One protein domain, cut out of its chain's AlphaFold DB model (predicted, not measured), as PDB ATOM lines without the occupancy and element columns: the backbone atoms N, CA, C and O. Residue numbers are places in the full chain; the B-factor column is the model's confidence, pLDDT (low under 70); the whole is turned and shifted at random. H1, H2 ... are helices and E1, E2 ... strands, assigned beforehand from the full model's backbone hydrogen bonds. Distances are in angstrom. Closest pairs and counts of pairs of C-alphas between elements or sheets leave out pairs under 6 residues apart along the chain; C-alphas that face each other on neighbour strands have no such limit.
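Overview. This is residues 119 to 214 of the 230 residues of an uncharacterized protein of Xylaria flabelliformis (UniProt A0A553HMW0). A strongly twisted sheet of six strands curls round the helix H1, with a second short helix, H2, on the same face and no named helix on the other. The long loop between E2 and E3 reaches out beyond the sheet, and its residues 143 to 148 stick out free. The printed part has 96 residues, with two named helices and six named strands in the order E1 E2 E3 H1 E4 E5 H2 E6; the mixed sheet runs E1 E3 E2 E6 E4 E5. The class is mixed, helices and strands, and the whole is compact, with a radius of gyration of the C-alphas of 13.4 A and spans of 42 by 33 by 20 A.

Along the chain. Start at C-alpha 119, at (137.433, 54.843, 106.945), where E1, residues 119 to 121, begins and runs 6.5 A. E2 is residues 129 to 136, 20.4 A, and E3 is residues 153 to 160, 22.3 A. Find H1 at residues 165 to 172, 10.7 A, from C-alpha 165 at (135.124, 54.122, 124.692). E4 is residues 178 to 184, 19.1 A; E5 is residues 190 to 192, 6.9 A. H2, residues 199 to 205, runs 10.0 A, and E6, residues 206 to 213, runs 19.4 A to C-alpha 213 at (127.896, 69.198, 118.613).

Arrangement. Look first at inner strands E2 and E6, parallel at 44 degrees, with N 209 and O 133 2.8 A apart. E3 is antiparallel to E2 in a hairpin, with N 134 and O 155 at 2.8 A, and edge strand E1 is parallel to E3, with N 120 and O 156 at 2.8 A. On the other side of E6, E4 is antiparallel to it, with N 181 and O 210 at 2.8 A; E4 and edge strand E5 form a hairpin, with N 182 and O 191 at 2.7 A. These N and O pairs are within hydrogen-bond range. E3, H1, E4, with E2 and E6 between the two strands in the sheet, and E5, H2, E6, with E4 between, are split strand-helix-strand units, two strands running the same way but not neighbours, with a helix between them along the chain, each with a right-handed crossover. H1 and H2 are on the same face, two layers in all; the closest C-alphas of H1 and E4 are those of Glu 169 and Thr 180, 5.8 A, and of H2 and E2 those of Tyr 130 and His 203, 7.1 A. H1 and H2 are close but not clearly touching, about perpendicular at 82 degrees, with the C-alphas of Met 165 and Ile 199 closest at 7.2 A. In both helices every O i to N i+4 pair is within hydrogen-bond range.

Size, cuts and confidence. The two C-alphas farthest apart are those of Ser 127 and Pro 146, 43.5 A. The printed part has no cut; the link from E2 to E3, 16 residues, is long. Mean pLDDT of the printed part is 85.8, and you find values under 70 at residue 124 and residues 140 to 151.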
ATOM      1  N   GLN A 119     137.208  55.770 105.834       83.94
ATOM      2  CA  GLN A 119     137.433  54.843 106.945       83.94
ATOM      3  C   GLN A 119     138.231  55.544 108.041       83.94
ATOM      4  O   GLN A 119     139.273  56.138 107.772       83.94
ATOM      5  N   ILE A 120     137.739  55.470 109.273       85.81
ATOM      6  CA  ILE A 120     138.367  56.033 110.465       85.81
ATOM      7  C   ILE A 120     138.880  54.870 111.308       85.81
ATOM      8  O   ILE A 120     138.123  53.980 111.690       85.81
ATOM      9  N   TYR A 121     140.174  54.865 111.600       86.75
ATOM     10  CA  TYR A 121     140.794  53.837 112.428       86.75
ATOM     11  C   TYR A 121     140.958  54.363 113.847       86.75
ATOM     12  O   TYR A 121     141.692  55.324 114.060       86.75
ATOM     13  N   VAL A 122     140.308  53.714 114.816       83.25
ATOM     14  CA  VAL A 122     140.467  54.072 116.235       83.25
ATOM     15  C   VAL A 122     141.769  53.497 116.793       83.25
ATOM     16  O   VAL A 122     142.459  54.154 117.564       83.25
ATOM     17  N   HIS A 123     142.162  52.296 116.357       77.12
ATOM     18  CA  HIS A 123     143.431  51.696 116.761       77.12
ATOM     19  C   HIS A 123     143.936  50.700 115.691       77.12
ATOM     20  O   HIS A 123     143.397  49.593 115.554       77.12
ATOM     21  N   PRO A 124     144.959  51.071 114.896       67.94
ATOM     22  CA  PRO A 124     145.304  50.367 113.658       67.94
ATOM     23  C   PRO A 124     146.044  49.034 113.863       67.94
ATOM     24  O   PRO A 124     146.168  48.268 112.917       67.94
ATOM     25  N   TYR A 125     146.521  48.733 115.074       74.12
ATOM     26  CA  TYR A 125     147.417  47.593 115.331       74.12
ATOM     27  C   TYR A 125     146.730  46.312 115.844       74.12
ATOM     28  O   TYR A 125     147.409  45.411 116.325       74.12
ATOM     29  N   SER A 126     145.399  46.224 115.778       77.38
ATOM     30  CA  SER A 126     144.652  45.005 116.139       77.38
ATOM     31  C   SER A 126     144.326  44.171 114.899       77.38
ATOM     32  O   SER A 126     144.210  44.719 113.810       77.38
ATOM     33  N   SER A 127     144.150  42.857 115.051       76.00
ATOM     34  CA  SER A 127     143.683  41.965 113.978       76.00
ATOM     35  C   SER A 127     142.156  41.861 113.896       76.00
ATOM     36  O   SER A 127     141.620  41.567 112.829       76.00
ATOM     37  N   HIS A 128     141.454  42.096 115.006       85.00
ATOM     38  CA  HIS A 128     139.997  42.007 115.089       85.00
ATOM     39  C   HIS A 128     139.398  43.385 115.358       85.00
ATOM     40  O   HIS A 128     139.769  44.048 116.333       85.00
ATOM     41  N   HIS A 129     138.468  43.795 114.491       92.00
ATOM     42  CA  HIS A 129     137.768  45.076 114.565       92.00
ATOM     43  C   HIS A 129     136.270  44.901 114.362       92.00
ATOM     44  O   HIS A 129     135.827  44.234 113.426       92.00
ATOM     45  N   TYR A 130     135.502  45.594 115.189       93.50
ATOM     46  CA  TYR A 130     134.114  45.918 114.920       93.50
ATOM     47  C   TYR A 130     134.040  47.068 113.918       93.50
ATOM     48  O   TYR A 130     134.885  47.971 113.908       93.50
ATOM     49  N   ARG A 131     133.020  47.017 113.061       94.25
ATOM     50  CA  ARG A 131     132.736  48.060 112.077       94.25
ATOM     51  C   ARG A 131     131.509  48.831 112.520       94.25
ATOM     52  O   ARG A 131     130.449  48.239 112.686       94.25
ATOM     53  N   PHE A 132     131.645  50.140 112.642       95.25
ATOM     54  CA  PHE A 132     130.532  51.032 112.938       95.25
ATOM     55  C   PHE A 132     130.279  51.938 111.744       95.25
ATOM     56  O   PHE A 132     131.213  52.559 111.236       95.25
ATOM     57  N   SER A 133     129.031  52.032 111.292       94.50
ATOM     58  CA  SER A 133     128.606  53.154 110.457       94.50
ATOM     59  C   SER A 133     128.666  54.425 111.301       94.50
ATOM     60  O   SER A 133     128.213  54.441 112.443       94.50
ATOM     61  N   VAL A 134     129.257  55.481 110.753       94.06
ATOM     62  CA  VAL A 134     129.403  56.770 111.426       94.06
ATOM     63  C   VAL A 134     128.782  57.845 110.555       94.06
ATOM     64  O   VAL A 134     129.154  58.003 109.390       94.06
ATOM     65  N   VAL A 135     127.863  58.606 111.135       91.81
ATOM     66  CA  VAL A 135     127.256  59.777 110.508       91.81
ATOM     67  C   VAL A 135     127.733  61.009 111.259       91.81
ATOM     68  O   VAL A 135     127.409  61.204 112.429       91.81
ATOM     69  N   ASN A 136     128.525  61.846 110.601       89.25
ATOM     70  CA  ASN A 136     128.904  63.133 111.162       89.25
ATOM     71  C   ASN A 136     127.863  64.181 110.764       89.25
ATOM     72  O   ASN A 136     127.670  64.448 109.576       89.25
ATOM     73  N   LEU A 137     127.187  64.725 111.775       86.06
ATOM     74  CA  LEU A 137     126.129  65.726 111.666       86.06
ATOM     75  C   LEU A 137     126.594  67.120 112.110       86.06
ATOM     76  O   LEU A 137     125.777  68.036 112.160       86.06
ATOM     77  N   SER A 138     127.869  67.294 112.469       78.81
ATOM     78  CA  SER A 138     128.378  68.592 112.914       78.81
ATOM     79  C   SER A 138     128.437  69.592 111.765       78.81
ATOM     80  O   SER A 138     129.028  69.326 110.714       78.81
ATOM     81  N   ILE A 139     127.916  70.795 112.019       70.00
ATOM     82  CA  ILE A 139     128.023  71.925 111.097       70.00
ATOM     83  C   ILE A 139     129.475  72.415 110.981       70.00
ATOM     84  O   ILE A 139     129.867  72.927 109.938       70.00
ATOM     85  N   MET A 140     130.318  72.169 111.994       60.66
ATOM     86  CA  MET A 140     131.737  72.563 112.011       60.66
ATOM     87  C   MET A 140     132.625  71.809 111.008       60.66
ATOM     88  O   MET A 140     133.777  72.198 110.776       60.66
ATOM     89  N   CYS A 141     132.141  70.710 110.430       53.03
ATOM     90  CA  CYS A 141     132.831  70.013 109.344       53.03
ATOM     91  C   CYS A 141     132.547  70.633 107.969       53.03
ATOM     92  O   CYS A 141     133.248  70.320 107.005       53.03
ATOM     93  N   HIS A 142     131.575  71.540 107.883       55.62
ATOM     94  CA  HIS A 142     131.262  72.266 106.667       55.62
ATOM     95  C   HIS A 142     132.077  73.552 106.648       55.62
ATOM     96  O   HIS A 142     131.909  74.436 107.486       55.62
ATOM     97  N   GLY A 143     133.019  73.628 105.706       50.94
ATOM     98  CA  GLY A 143     133.735  74.865 105.435       50.94
ATOM     99  C   GLY A 143     132.732  76.002 105.252       50.94
ATOM    100  O   GLY A 143     131.690  75.809 104.629       50.94
ATOM    101  N   SER A 144     133.055  77.161 105.820       44.94
ATOM    102  CA  SER A 144     132.299  78.416 105.805       44.94
ATOM    103  C   SER A 144     132.166  79.010 104.392       44.94
ATOM    104  O   SER A 144     132.605  80.127 104.125       44.94
ATOM    105  N   GLY A 145     131.641  78.232 103.451       50.31
ATOM    106  CA  GLY A 145     131.269  78.667 102.117       50.31
ATOM    107  C   GLY A 145     129.792  79.066 102.094       50.31
ATOM    108  O   GLY A 145     128.981  78.435 102.776       50.31
ATOM    109  N   PRO A 146     129.410  80.086 101.310       47.09
ATOM    110  CA  PRO A 146     128.015  80.439 101.097       47.09
ATOM    111  C   PRO A 146     127.400  79.389 100.161       47.09
ATOM    112  O   PRO A 146     127.402  79.540  98.943       47.09
ATOM    113  N   GLY A 147     126.947  78.271 100.718       52.00
ATOM    114  CA  GLY A 147     126.348  77.173  99.964       52.00
ATOM    115  C   GLY A 147     125.337  76.415 100.822       52.00
ATOM    116  O   GLY A 147     125.536  76.297 102.032       52.00
ATOM    117  N   PRO A 148     124.225  75.940 100.238       52.59
ATOM    118  CA  PRO A 148     123.124  75.392 101.005       52.59
ATOM    119  C   PRO A 148     123.481  73.997 101.529       52.59
ATOM    120  O   PRO A 148     124.026  73.161 100.811       52.59
ATOM    121  N   THR A 149     123.087  73.756 102.779       51.69
ATOM    122  CA  THR A 149     123.012  72.460 103.471       51.69
ATOM    123  C   THR A 149     124.330  71.734 103.762       51.69
ATOM    124  O   THR A 149     124.940  71.081 102.920       51.69
ATOM    125  N   ALA A 150     124.691  71.764 105.046       57.44
ATOM    126  CA  ALA A 150     125.559  70.793 105.694       57.44
ATOM    127  C   ALA A 150     125.027  69.366 105.450       57.44
ATOM    128  O   ALA A 150     124.088  68.922 106.108       57.44
ATOM    129  N   HIS A 151     125.559  68.665 104.448       63.53
ATOM    130  CA  HIS A 151     125.189  67.274 104.203       63.53
ATOM    131  C   HIS A 151     125.900  66.347 105.196       63.53
ATOM    132  O   HIS A 151     127.112  66.474 105.366       63.53
ATOM    133  N   PRO A 152     125.196  65.376 105.802       77.75
ATOM    134  CA  PRO A 152     125.820  64.422 106.709       77.75
ATOM    135  C   PRO A 152     127.001  63.718 106.032       77.75
ATOM    136  O   PRO A 152     126.868  63.187 104.927       77.75
ATOM    137  N   VAL A 153     128.155  63.684 106.701       84.06
ATOM    138  CA  VAL A 153     129.319  62.940 106.202       84.06
ATOM    139  C   VAL A 153     129.244  61.510 106.721       84.06
ATOM    140  O   VAL A 153     129.402  61.256 107.917       84.06
ATOM    141  N   CYS A 154     129.020  60.567 105.809       88.56
ATOM    142  CA  CYS A 154     128.966  59.141 106.115       88.56
ATOM    143  C   CYS A 154     130.359  58.504 106.018       88.56
ATOM    144  O   CYS A 154     131.053  58.618 105.005       88.56
ATOM    145  N   SER A 155     130.759  57.792 107.065       91.12
ATOM    146  CA  SER A 155     132.047  57.102 107.173       91.12
ATOM    147  C   SER A 155     131.892  55.768 107.906       91.12
ATOM    148  O   SER A 155     130.816  55.441 108.407       91.12
ATOM    149  N   PHE A 156     132.959  54.973 107.951       92.56
ATOM    150  CA  PHE A 156     133.023  53.765 108.771       92.56
ATOM    151  C   PHE A 156     134.146  53.880 109.792       92.56
ATOM    152  O   PHE A 156     135.272  54.198 109.419       92.56
ATOM    153  N   ALA A 157     133.869  53.561 111.053       93.19
ATOM    154  CA  ALA A 157     134.895  53.406 112.074       93.19
ATOM    155  C   ALA A 157     135.268  51.931 112.250       93.19
ATOM    156  O   ALA A 157     134.398  51.064 112.366       93.19
ATOM    157  N   LEU A 158     136.570  51.661 112.282       93.50
ATOM    158  CA  LEU A 158     137.151  50.361 112.595       93.50
ATOM    159  C   LEU A 158     137.731  50.414 114.007       93.50
ATOM    160  O   LEU A 158     138.705  51.129 114.269       93.50
ATOM    161  N   VAL A 159     137.111  49.662 114.914       93.62
ATOM    162  CA  VAL A 159     137.375  49.736 116.353       93.62
ATOM    163  C   VAL A 159     137.688  48.344 116.881       93.62
ATOM    164  O   VAL A 159     136.852  47.452 116.736       93.62
ATOM    165  N   PRO A 160     138.864  48.098 117.472       92.81
ATOM    166  CA  PRO A 160     139.127  46.788 118.037       92.81
ATOM    167  C   PRO A 160     138.376  46.566 119.338       92.81
ATOM    168  O   PRO A 160     138.046  47.510 120.047       92.81
ATOM    169  N   GLU A 161     138.161  45.299 119.674       90.81
ATOM    170  CA  GLU A 161     137.456  44.903 120.896       90.81
ATOM    171  C   GLU A 161     138.111  45.448 122.173       90.81
ATOM    172  O   GLU A 161     137.421  45.784 123.129       90.81
ATOM    173  N   VAL A 162     139.441  45.581 122.159       89.25
ATOM    174  CA  VAL A 162     140.241  46.061 123.294       89.25
ATOM    175  C   VAL A 162     140.265  47.585 123.448       89.25
ATOM    176  O   VAL A 162     140.867  48.073 124.400       89.25
ATOM    177  N   ALA A 163     139.677  48.342 122.516       90.38
ATOM    178  CA  ALA A 163     139.643  49.800 122.614       90.38
ATOM    179  C   ALA A 163     138.772  50.252 123.793       90.38
ATOM    180  O   ALA A 163     137.743  49.643 124.094       90.38
ATOM    181  N   ALA A 164     139.158  51.357 124.427       92.12
ATOM    182  CA  ALA A 164     138.292  52.040 125.377       92.12
ATOM    183  C   ALA A 164     137.265  52.912 124.633       92.12
ATOM    184  O   ALA A 164     137.525  53.394 123.528       92.12
ATOM    185  N   MET A 165     136.112  53.185 125.257       94.12
ATOM    186  CA  MET A 165     135.124  54.122 124.692       94.12
ATOM    187  C   MET A 165     135.727  55.510 124.467       94.12
ATOM    188  O   MET A 165     135.505  56.121 123.424       94.12
ATOM    189  N   SER A 166     136.599  55.951 125.378       92.44
ATOM    190  CA  SER A 166     137.350  57.202 125.255       92.44
ATOM    191  C   SER A 166     138.229  57.274 124.004       92.44
ATOM    192  O   SER A 166     138.473  58.368 123.493       92.44
ATOM    193  N   ASP A 167     138.713  56.136 123.495       92.31
ATOM    194  CA  ASP A 167     139.513  56.100 122.266       92.31
ATOM    195  C   ASP A 167     138.628  56.386 121.048       92.31
ATOM    196  O   ASP A 167     139.027  57.131 120.151       92.31
ATOM    197  N   ILE A 168     137.401  55.849 121.041       93.31
ATOM    198  CA  ILE A 168     136.399  56.159 120.015       93.31
ATOM    199  C   ILE A 168     136.039  57.646 120.077       93.31
ATOM    200  O   ILE A 168     136.045  58.307 119.040       93.31
ATOM    201  N   GLU A 169     135.765  58.183 121.270       91.94
ATOM    202  CA  GLU A 169     135.439  59.605 121.447       91.94
ATOM    203  C   GLU A 169     136.569  60.505 120.969       91.94
ATOM    204  O   GLU A 169     136.320  61.466 120.253       91.94
ATOM    205  N   SER A 170     137.816  60.166 121.290       90.19
ATOM    206  CA  SER A 170     138.979  60.941 120.853       90.19
ATOM    207  C   SER A 170     139.172  60.895 119.335       90.19
ATOM    208  O   SER A 170     139.595  61.882 118.733       90.19
ATOM    209  N   ALA A 171     138.871  59.759 118.699       90.31
ATOM    210  CA  ALA A 171     139.015  59.588 117.256       90.31
ATOM    211  C   ALA A 171     137.879  60.255 116.462       90.31
ATOM    212  O   ALA A 171     138.129  60.865 115.422       90.31
ATOM    213  N   LEU A 172     136.634  60.137 116.930       90.12
ATOM    214  CA  LEU A 172     135.450  60.657 116.240       90.12
ATOM    215  C   LEU A 172     135.139  62.104 116.654       90.12
ATOM    216  O   LEU A 172     134.998  62.974 115.795       90.12
ATOM    217  N   GLY A 173     135.146  62.389 117.956       83.50
ATOM    218  CA  GLY A 173     135.012  63.713 118.572       83.50
ATOM    219  C   GLY A 173     136.341  64.461 118.712       83.50
ATOM    220  O   GLY A 173     136.579  65.143 119.700       83.50
ATOM    221  N   HIS A 174     137.224  64.354 117.719       81.38
ATOM    222  CA  HIS A 174     138.571  64.946 117.714       81.38
ATOM    223  C   HIS A 174     138.627  66.481 117.884       81.38
ATOM    224  O   HIS A 174     139.720  67.042 117.994       81.38
ATOM    225  N   ARG A 175     137.483  67.178 117.871       81.06
ATOM    226  CA  ARG A 175     137.391  68.627 118.088       81.06
ATOM    227  C   ARG A 175     136.655  68.932 119.392       81.06
ATOM    228  O   ARG A 175     135.668  68.262 119.692       81.06
ATOM    229  N   PRO A 176     137.076  69.975 120.127       81.38
ATOM    230  CA  PRO A 176     136.310  70.486 121.254       81.38
ATOM    231  C   PRO A 176     134.872  70.794 120.843       81.38
ATOM    232  O   PRO A 176     134.641  71.351 119.770       81.38
ATOM    233  N   GLY A 177     133.923  70.437 121.703       85.06
ATOM    234  CA  GLY A 177     132.506  70.658 121.446       85.06
ATOM    235  C   GLY A 177     131.858  69.623 120.527       85.06
ATOM    236  O   GLY A 177     130.718  69.828 120.139       85.06
ATOM    237  N   LEU A 178     132.538  68.523 120.179       88.81
ATOM    238  CA  LEU A 178     131.918  67.373 119.519       88.81
ATOM    239  C   LEU A 178     131.747  66.210 120.492       88.81
ATOM    240  O   LEU A 178     132.645  65.900 121.272       88.81
ATOM    241  N   VAL A 179     130.607  65.534 120.396       92.00
ATOM    242  CA  VAL A 179     130.284  64.323 121.154       92.00
ATOM    243  C   VAL A 179     129.958  63.182 120.208       92.00
ATOM    244  O   VAL A 179     129.417  63.380 119.116       92.00
ATOM    245  N   THR A 180     130.298  61.970 120.638       94.56
ATOM    246  CA  THR A 180     129.975  60.744 119.908       94.56
ATOM    247  C   THR A 180     128.817  60.043 120.605       94.56
ATOM    248  O   THR A 180     128.900  59.668 121.772       94.56
ATOM    249  N   MET A 181     127.732  59.846 119.870       95.88
ATOM    250  CA  MET A 181     126.507  59.212 120.340       95.88
ATOM    251  C   MET A 181     126.295  57.898 119.588       95.88
ATOM    252  O   MET A 181     126.659  57.774 118.422       95.88
ATOM    253  N   ALA A 182     125.675  56.914 120.226       97.31
ATOM    254  CA  ALA A 182     125.178  55.708 119.585       97.31
ATOM    255  C   ALA A 182     123.672  55.821 119.367       97.31
ATOM    256  O   ALA A 182     122.918  56.082 120.307       97.31
ATOM    257  N   ARG A 183     123.218  55.552 118.142       97.12
ATOM    258  CA  ARG A 183     121.799  55.320 117.868       97.12
ATOM    259  C   ARG A 183     121.468  53.869 118.169       97.12
ATOM    260  O   ARG A 183     122.006  52.970 117.526       97.12
ATOM    261  N   LEU A 184     120.579  53.638 119.126       96.44
ATOM    262  CA  LEU A 184     120.165  52.299 119.532       96.44
ATOM    263  C   LEU A 184     119.316  51.626 118.453       96.44
ATOM    264  O   LEU A 184     118.392  52.229 117.911       96.44
ATOM    265  N   ARG A 185     119.582  50.346 118.182       95.19
ATOM    266  CA  ARG A 185     118.843  49.553 117.189       95.19
ATOM    267  C   ARG A 185     117.387  49.314 117.594       95.19
ATOM    268  O   ARG A 185     116.514  49.356 116.739       95.19
ATOM    269  N   ALA A 186     117.139  49.055 118.877       94.62
ATOM    270  CA  ALA A 186     115.811  48.688 119.370       94.62
ATOM    271  C   ALA A 186     114.844  49.880 119.448       94.62
ATOM    272  O   ALA A 186     113.668  49.734 119.138       94.62
ATOM    273  N   SER A 187     115.332  51.048 119.869       94.50
ATOM    274  CA  SER A 187     114.492  52.220 120.154       94.50
ATOM    275  C   SER A 187     114.726  53.399 119.212       94.50
ATOM    276  O   SER A 187     113.949  54.348 119.221       94.50
ATOM    277  N   GLY A 188     115.816  53.398 118.441       93.75
ATOM    278  CA  GLY A 188     116.237  54.553 117.648       93.75
ATOM    279  C   GLY A 188     116.731  55.742 118.480       93.75
ATOM    280  O   GLY A 188     117.129  56.746 117.887       93.75
ATOM    281  N   LEU A 189     116.727  55.644 119.817       94.69
ATOM    282  CA  LEU A 189     117.187  56.699 120.720       94.69
ATOM    283  C   LEU A 189     118.698  56.900 120.612       94.69
ATOM    284  O   LEU A 189     119.446  55.960 120.335       94.69
ATOM    285  N   LEU A 190     119.133  58.134 120.860       95.25
ATOM    286  CA  LEU A 190     120.543  58.490 120.939       95.25
ATOM    287  C   LEU A 190     121.003  58.443 122.390       95.25
ATOM    288  O   LEU A 190     120.402  59.070 123.257       95.25
ATOM    289  N   VAL A 191     122.085  57.713 122.635       96.19
ATOM    290  CA  VAL A 191     122.739  57.623 123.944       96.19
ATOM    291  C   VAL A 191     124.232  57.870 123.788       96.19
ATOM    292  O   VAL A 191     124.808  57.584 122.742       96.19
ATOM    293  N   HIS A 192     124.873  58.407 124.818       95.81
ATOM    294  CA  HIS A 192     126.312  58.653 124.789       95.81
ATOM    295  C   HIS A 192     127.095  57.334 124.754       95.81
ATOM    296  O   HIS A 192     126.720  56.387 125.438       95.81
ATOM    297  N   ILE A 193     128.204  57.239 124.012       96.00
ATOM    298  CA  ILE A 193     128.913  55.947 123.887       96.00
ATOM    299  C   ILE A 193     129.554  55.467 125.200       96.00
ATOM    300  O   ILE A 193     129.704  54.265 125.413       96.00
ATOM    301  N   ASN A 194     129.827  56.376 126.139       94.38
ATOM    302  CA  ASN A 194     130.274  56.009 127.489       94.38
ATOM    303  C   ASN A 194     129.212  55.280 128.339       94.38
ATOM    304  O   ASN A 194     129.538  54.818 129.429       94.38
ATOM    305  N   THR A 195     127.961  55.128 127.879       95.31
ATOM    306  CA  THR A 195     126.969  54.294 128.586       95.31
ATOM    307  C   THR A 195     127.234  52.794 128.437       95.31
ATOM    308  O   THR A 195     126.667  51.995 129.181       95.31
ATOM    309  N   PHE A 196     128.056  52.383 127.467       96.00
ATOM    310  CA  PHE A 196     128.334  50.975 127.192       96.00
ATOM    311  C   PHE A 196     129.594  50.500 127.913       96.00
ATOM    312  O   PHE A 196     130.620  51.173 127.929       96.00
ATOM    313  N   GLN A 197     129.532  49.286 128.459       94.06
ATOM    314  CA  GLN A 197     130.643  48.690 129.211       94.06
ATOM    315  C   GLN A 197     131.746  48.114 128.310       94.06
ATOM    316  O   GLN A 197     132.868  47.909 128.766       94.06
ATOM    317  N   SER A 198     131.438  47.814 127.044       94.50
ATOM    318  CA  SER A 198     132.384  47.218 126.097       94.50
ATOM    319  C   SER A 198     132.042  47.555 124.647       94.50
ATOM    320  O   SER A 198     130.892  47.858 124.316       94.50
ATOM    321  N   ILE A 199     133.043  47.468 123.764       95.44
ATOM    322  CA  ILE A 199     132.893  47.698 122.315       95.44
ATOM    323  C   ILE A 199     131.901  46.706 121.710       95.44
ATOM    324  O   ILE A 199     131.090  47.070 120.860       95.44
ATOM    325  N   ARG A 200     131.915  45.465 122.204       95.69
ATOM    326  CA  ARG A 200     130.954  44.436 121.819       95.69
ATOM    327  C   ARG A 200     129.520  44.824 122.187       95.69
ATOM    328  O   ARG A 200     128.648  44.749 121.327       95.69
ATOM    329  N   ALA A 201     129.284  45.280 123.420       96.31
ATOM    330  CA  ALA A 201     127.955  45.717 123.855       96.31
ATOM    331  C   ALA A 201     127.457  46.914 123.033       96.31
ATOM    332  O   ALA A 201     126.303  46.939 122.607       96.31
ATOM    333  N   LEU A 202     128.345  47.872 122.747       97.25
ATOM    334  CA  LEU A 202     128.053  48.988 121.849       97.25
ATOM    335  C   LEU A 202     127.673  48.487 120.444       97.25
ATOM    336  O   LEU A 202     126.678  48.936 119.884       97.25
ATOM    337  N   HIS A 203     128.426  47.547 119.873       96.75
ATOM    338  CA  HIS A 203     128.159  46.993 118.542       96.75
ATOM    339  C   HIS A 203     126.829  46.232 118.460       96.75
ATOM    340  O   HIS A 203     126.091  46.385 117.491       96.75
ATOM    341  N   GLU A 204     126.502  45.428 119.470       96.88
ATOM    342  CA  GLU A 204     125.245  44.670 119.510       96.88
ATOM    343  C   GLU A 204     124.026  45.595 119.678       96.88
ATOM    344  O   GLU A 204     122.992  45.387 119.040       96.88
ATOM    345  N   ALA A 205     124.154  46.646 120.493       96.44
ATOM    346  CA  ALA A 205     123.055  47.556 120.805       96.44
ATOM    347  C   ALA A 205     122.859  48.685 119.780       96.44
ATOM    348  O   ALA A 205     121.746  49.205 119.649       96.44
ATOM    349  N   SER A 206     123.913  49.093 119.067       96.56
ATOM    350  CA  SER A 206     123.868  50.238 118.154       96.56
ATOM    351  C   SER A 206     123.538  49.854 116.708       96.56
ATOM    352  O   SER A 206     123.807  48.755 116.215       96.56
ATOM    353  N   LEU A 207     122.897  50.796 116.021       94.56
ATOM    354  CA  LEU A 207     122.689  50.783 114.578       94.56
ATOM    355  C   LEU A 207     123.791  51.570 113.863       94.56
ATOM    356  O   LEU A 207     124.279  51.140 112.821       94.56
ATOM    357  N   GLN A 208     124.141  52.730 114.416       95.94
ATOM    358  CA  GLN A 208     125.157  53.642 113.904       95.94
ATOM    359  C   GLN A 208     125.689  54.527 115.032       95.94
ATOM    360  O   GLN A 208     125.020  54.713 116.054       95.94
ATOM    361  N   LEU A 209     126.864  55.108 114.818       96.31
ATOM    362  CA  LEU A 209     127.402  56.188 115.633       96.31
ATOM    363  C   LEU A 209     127.111  57.534 114.966       96.31
ATOM    364  O   LEU A 209     127.155  57.658 113.742       96.31
ATOM    365  N   GLU A 210     126.843  58.548 115.775       94.81
ATOM    366  CA  GLU A 210     126.610  59.919 115.340       94.81
ATOM    367  C   GLU A 210     127.596  60.857 116.020       94.81
ATOM    368  O   GLU A 210     127.730  60.839 117.241       94.81
ATOM    369  N   VAL A 211     128.264  61.692 115.226       92.75
ATOM    370  CA  VAL A 211     129.077  62.794 115.747       92.75
ATOM    371  C   VAL A 211     128.241  64.059 115.665       92.75
ATOM    372  O   VAL A 211     127.766  64.420 114.586       92.75
ATOM    373  N   ARG A 212     128.029  64.699 116.811       90.19
ATOM    374  CA  ARG A 212     127.181  65.888 116.955       90.19
ATOM    375  C   ARG A 212     127.924  66.943 117.752       90.19
ATOM    376  O   ARG A 212     128.899  66.630 118.430       90.19
ATOM    377  N   GLU A 213     127.456  68.176 117.675       88.31
ATOM    378  CA  GLU A 213     127.896  69.198 118.613       88.31
ATOM    379  C   GLU A 213     127.379  68.874 120.015       88.31
ATOM    380  O   GLU A 213     126.275  68.358 120.183       88.31
ATOM    381  N   SER A 214     128.219  69.105 121.018       84.56
ATOM    382  CA  SER A 214     127.807  69.067 122.409       84.56
ATOM    383  C   SER A 214     126.823  70.205 122.620       84.56
ATOM    384  O   SER A 214     127.197  71.366 122.423       84.56
TER     385      SER A 214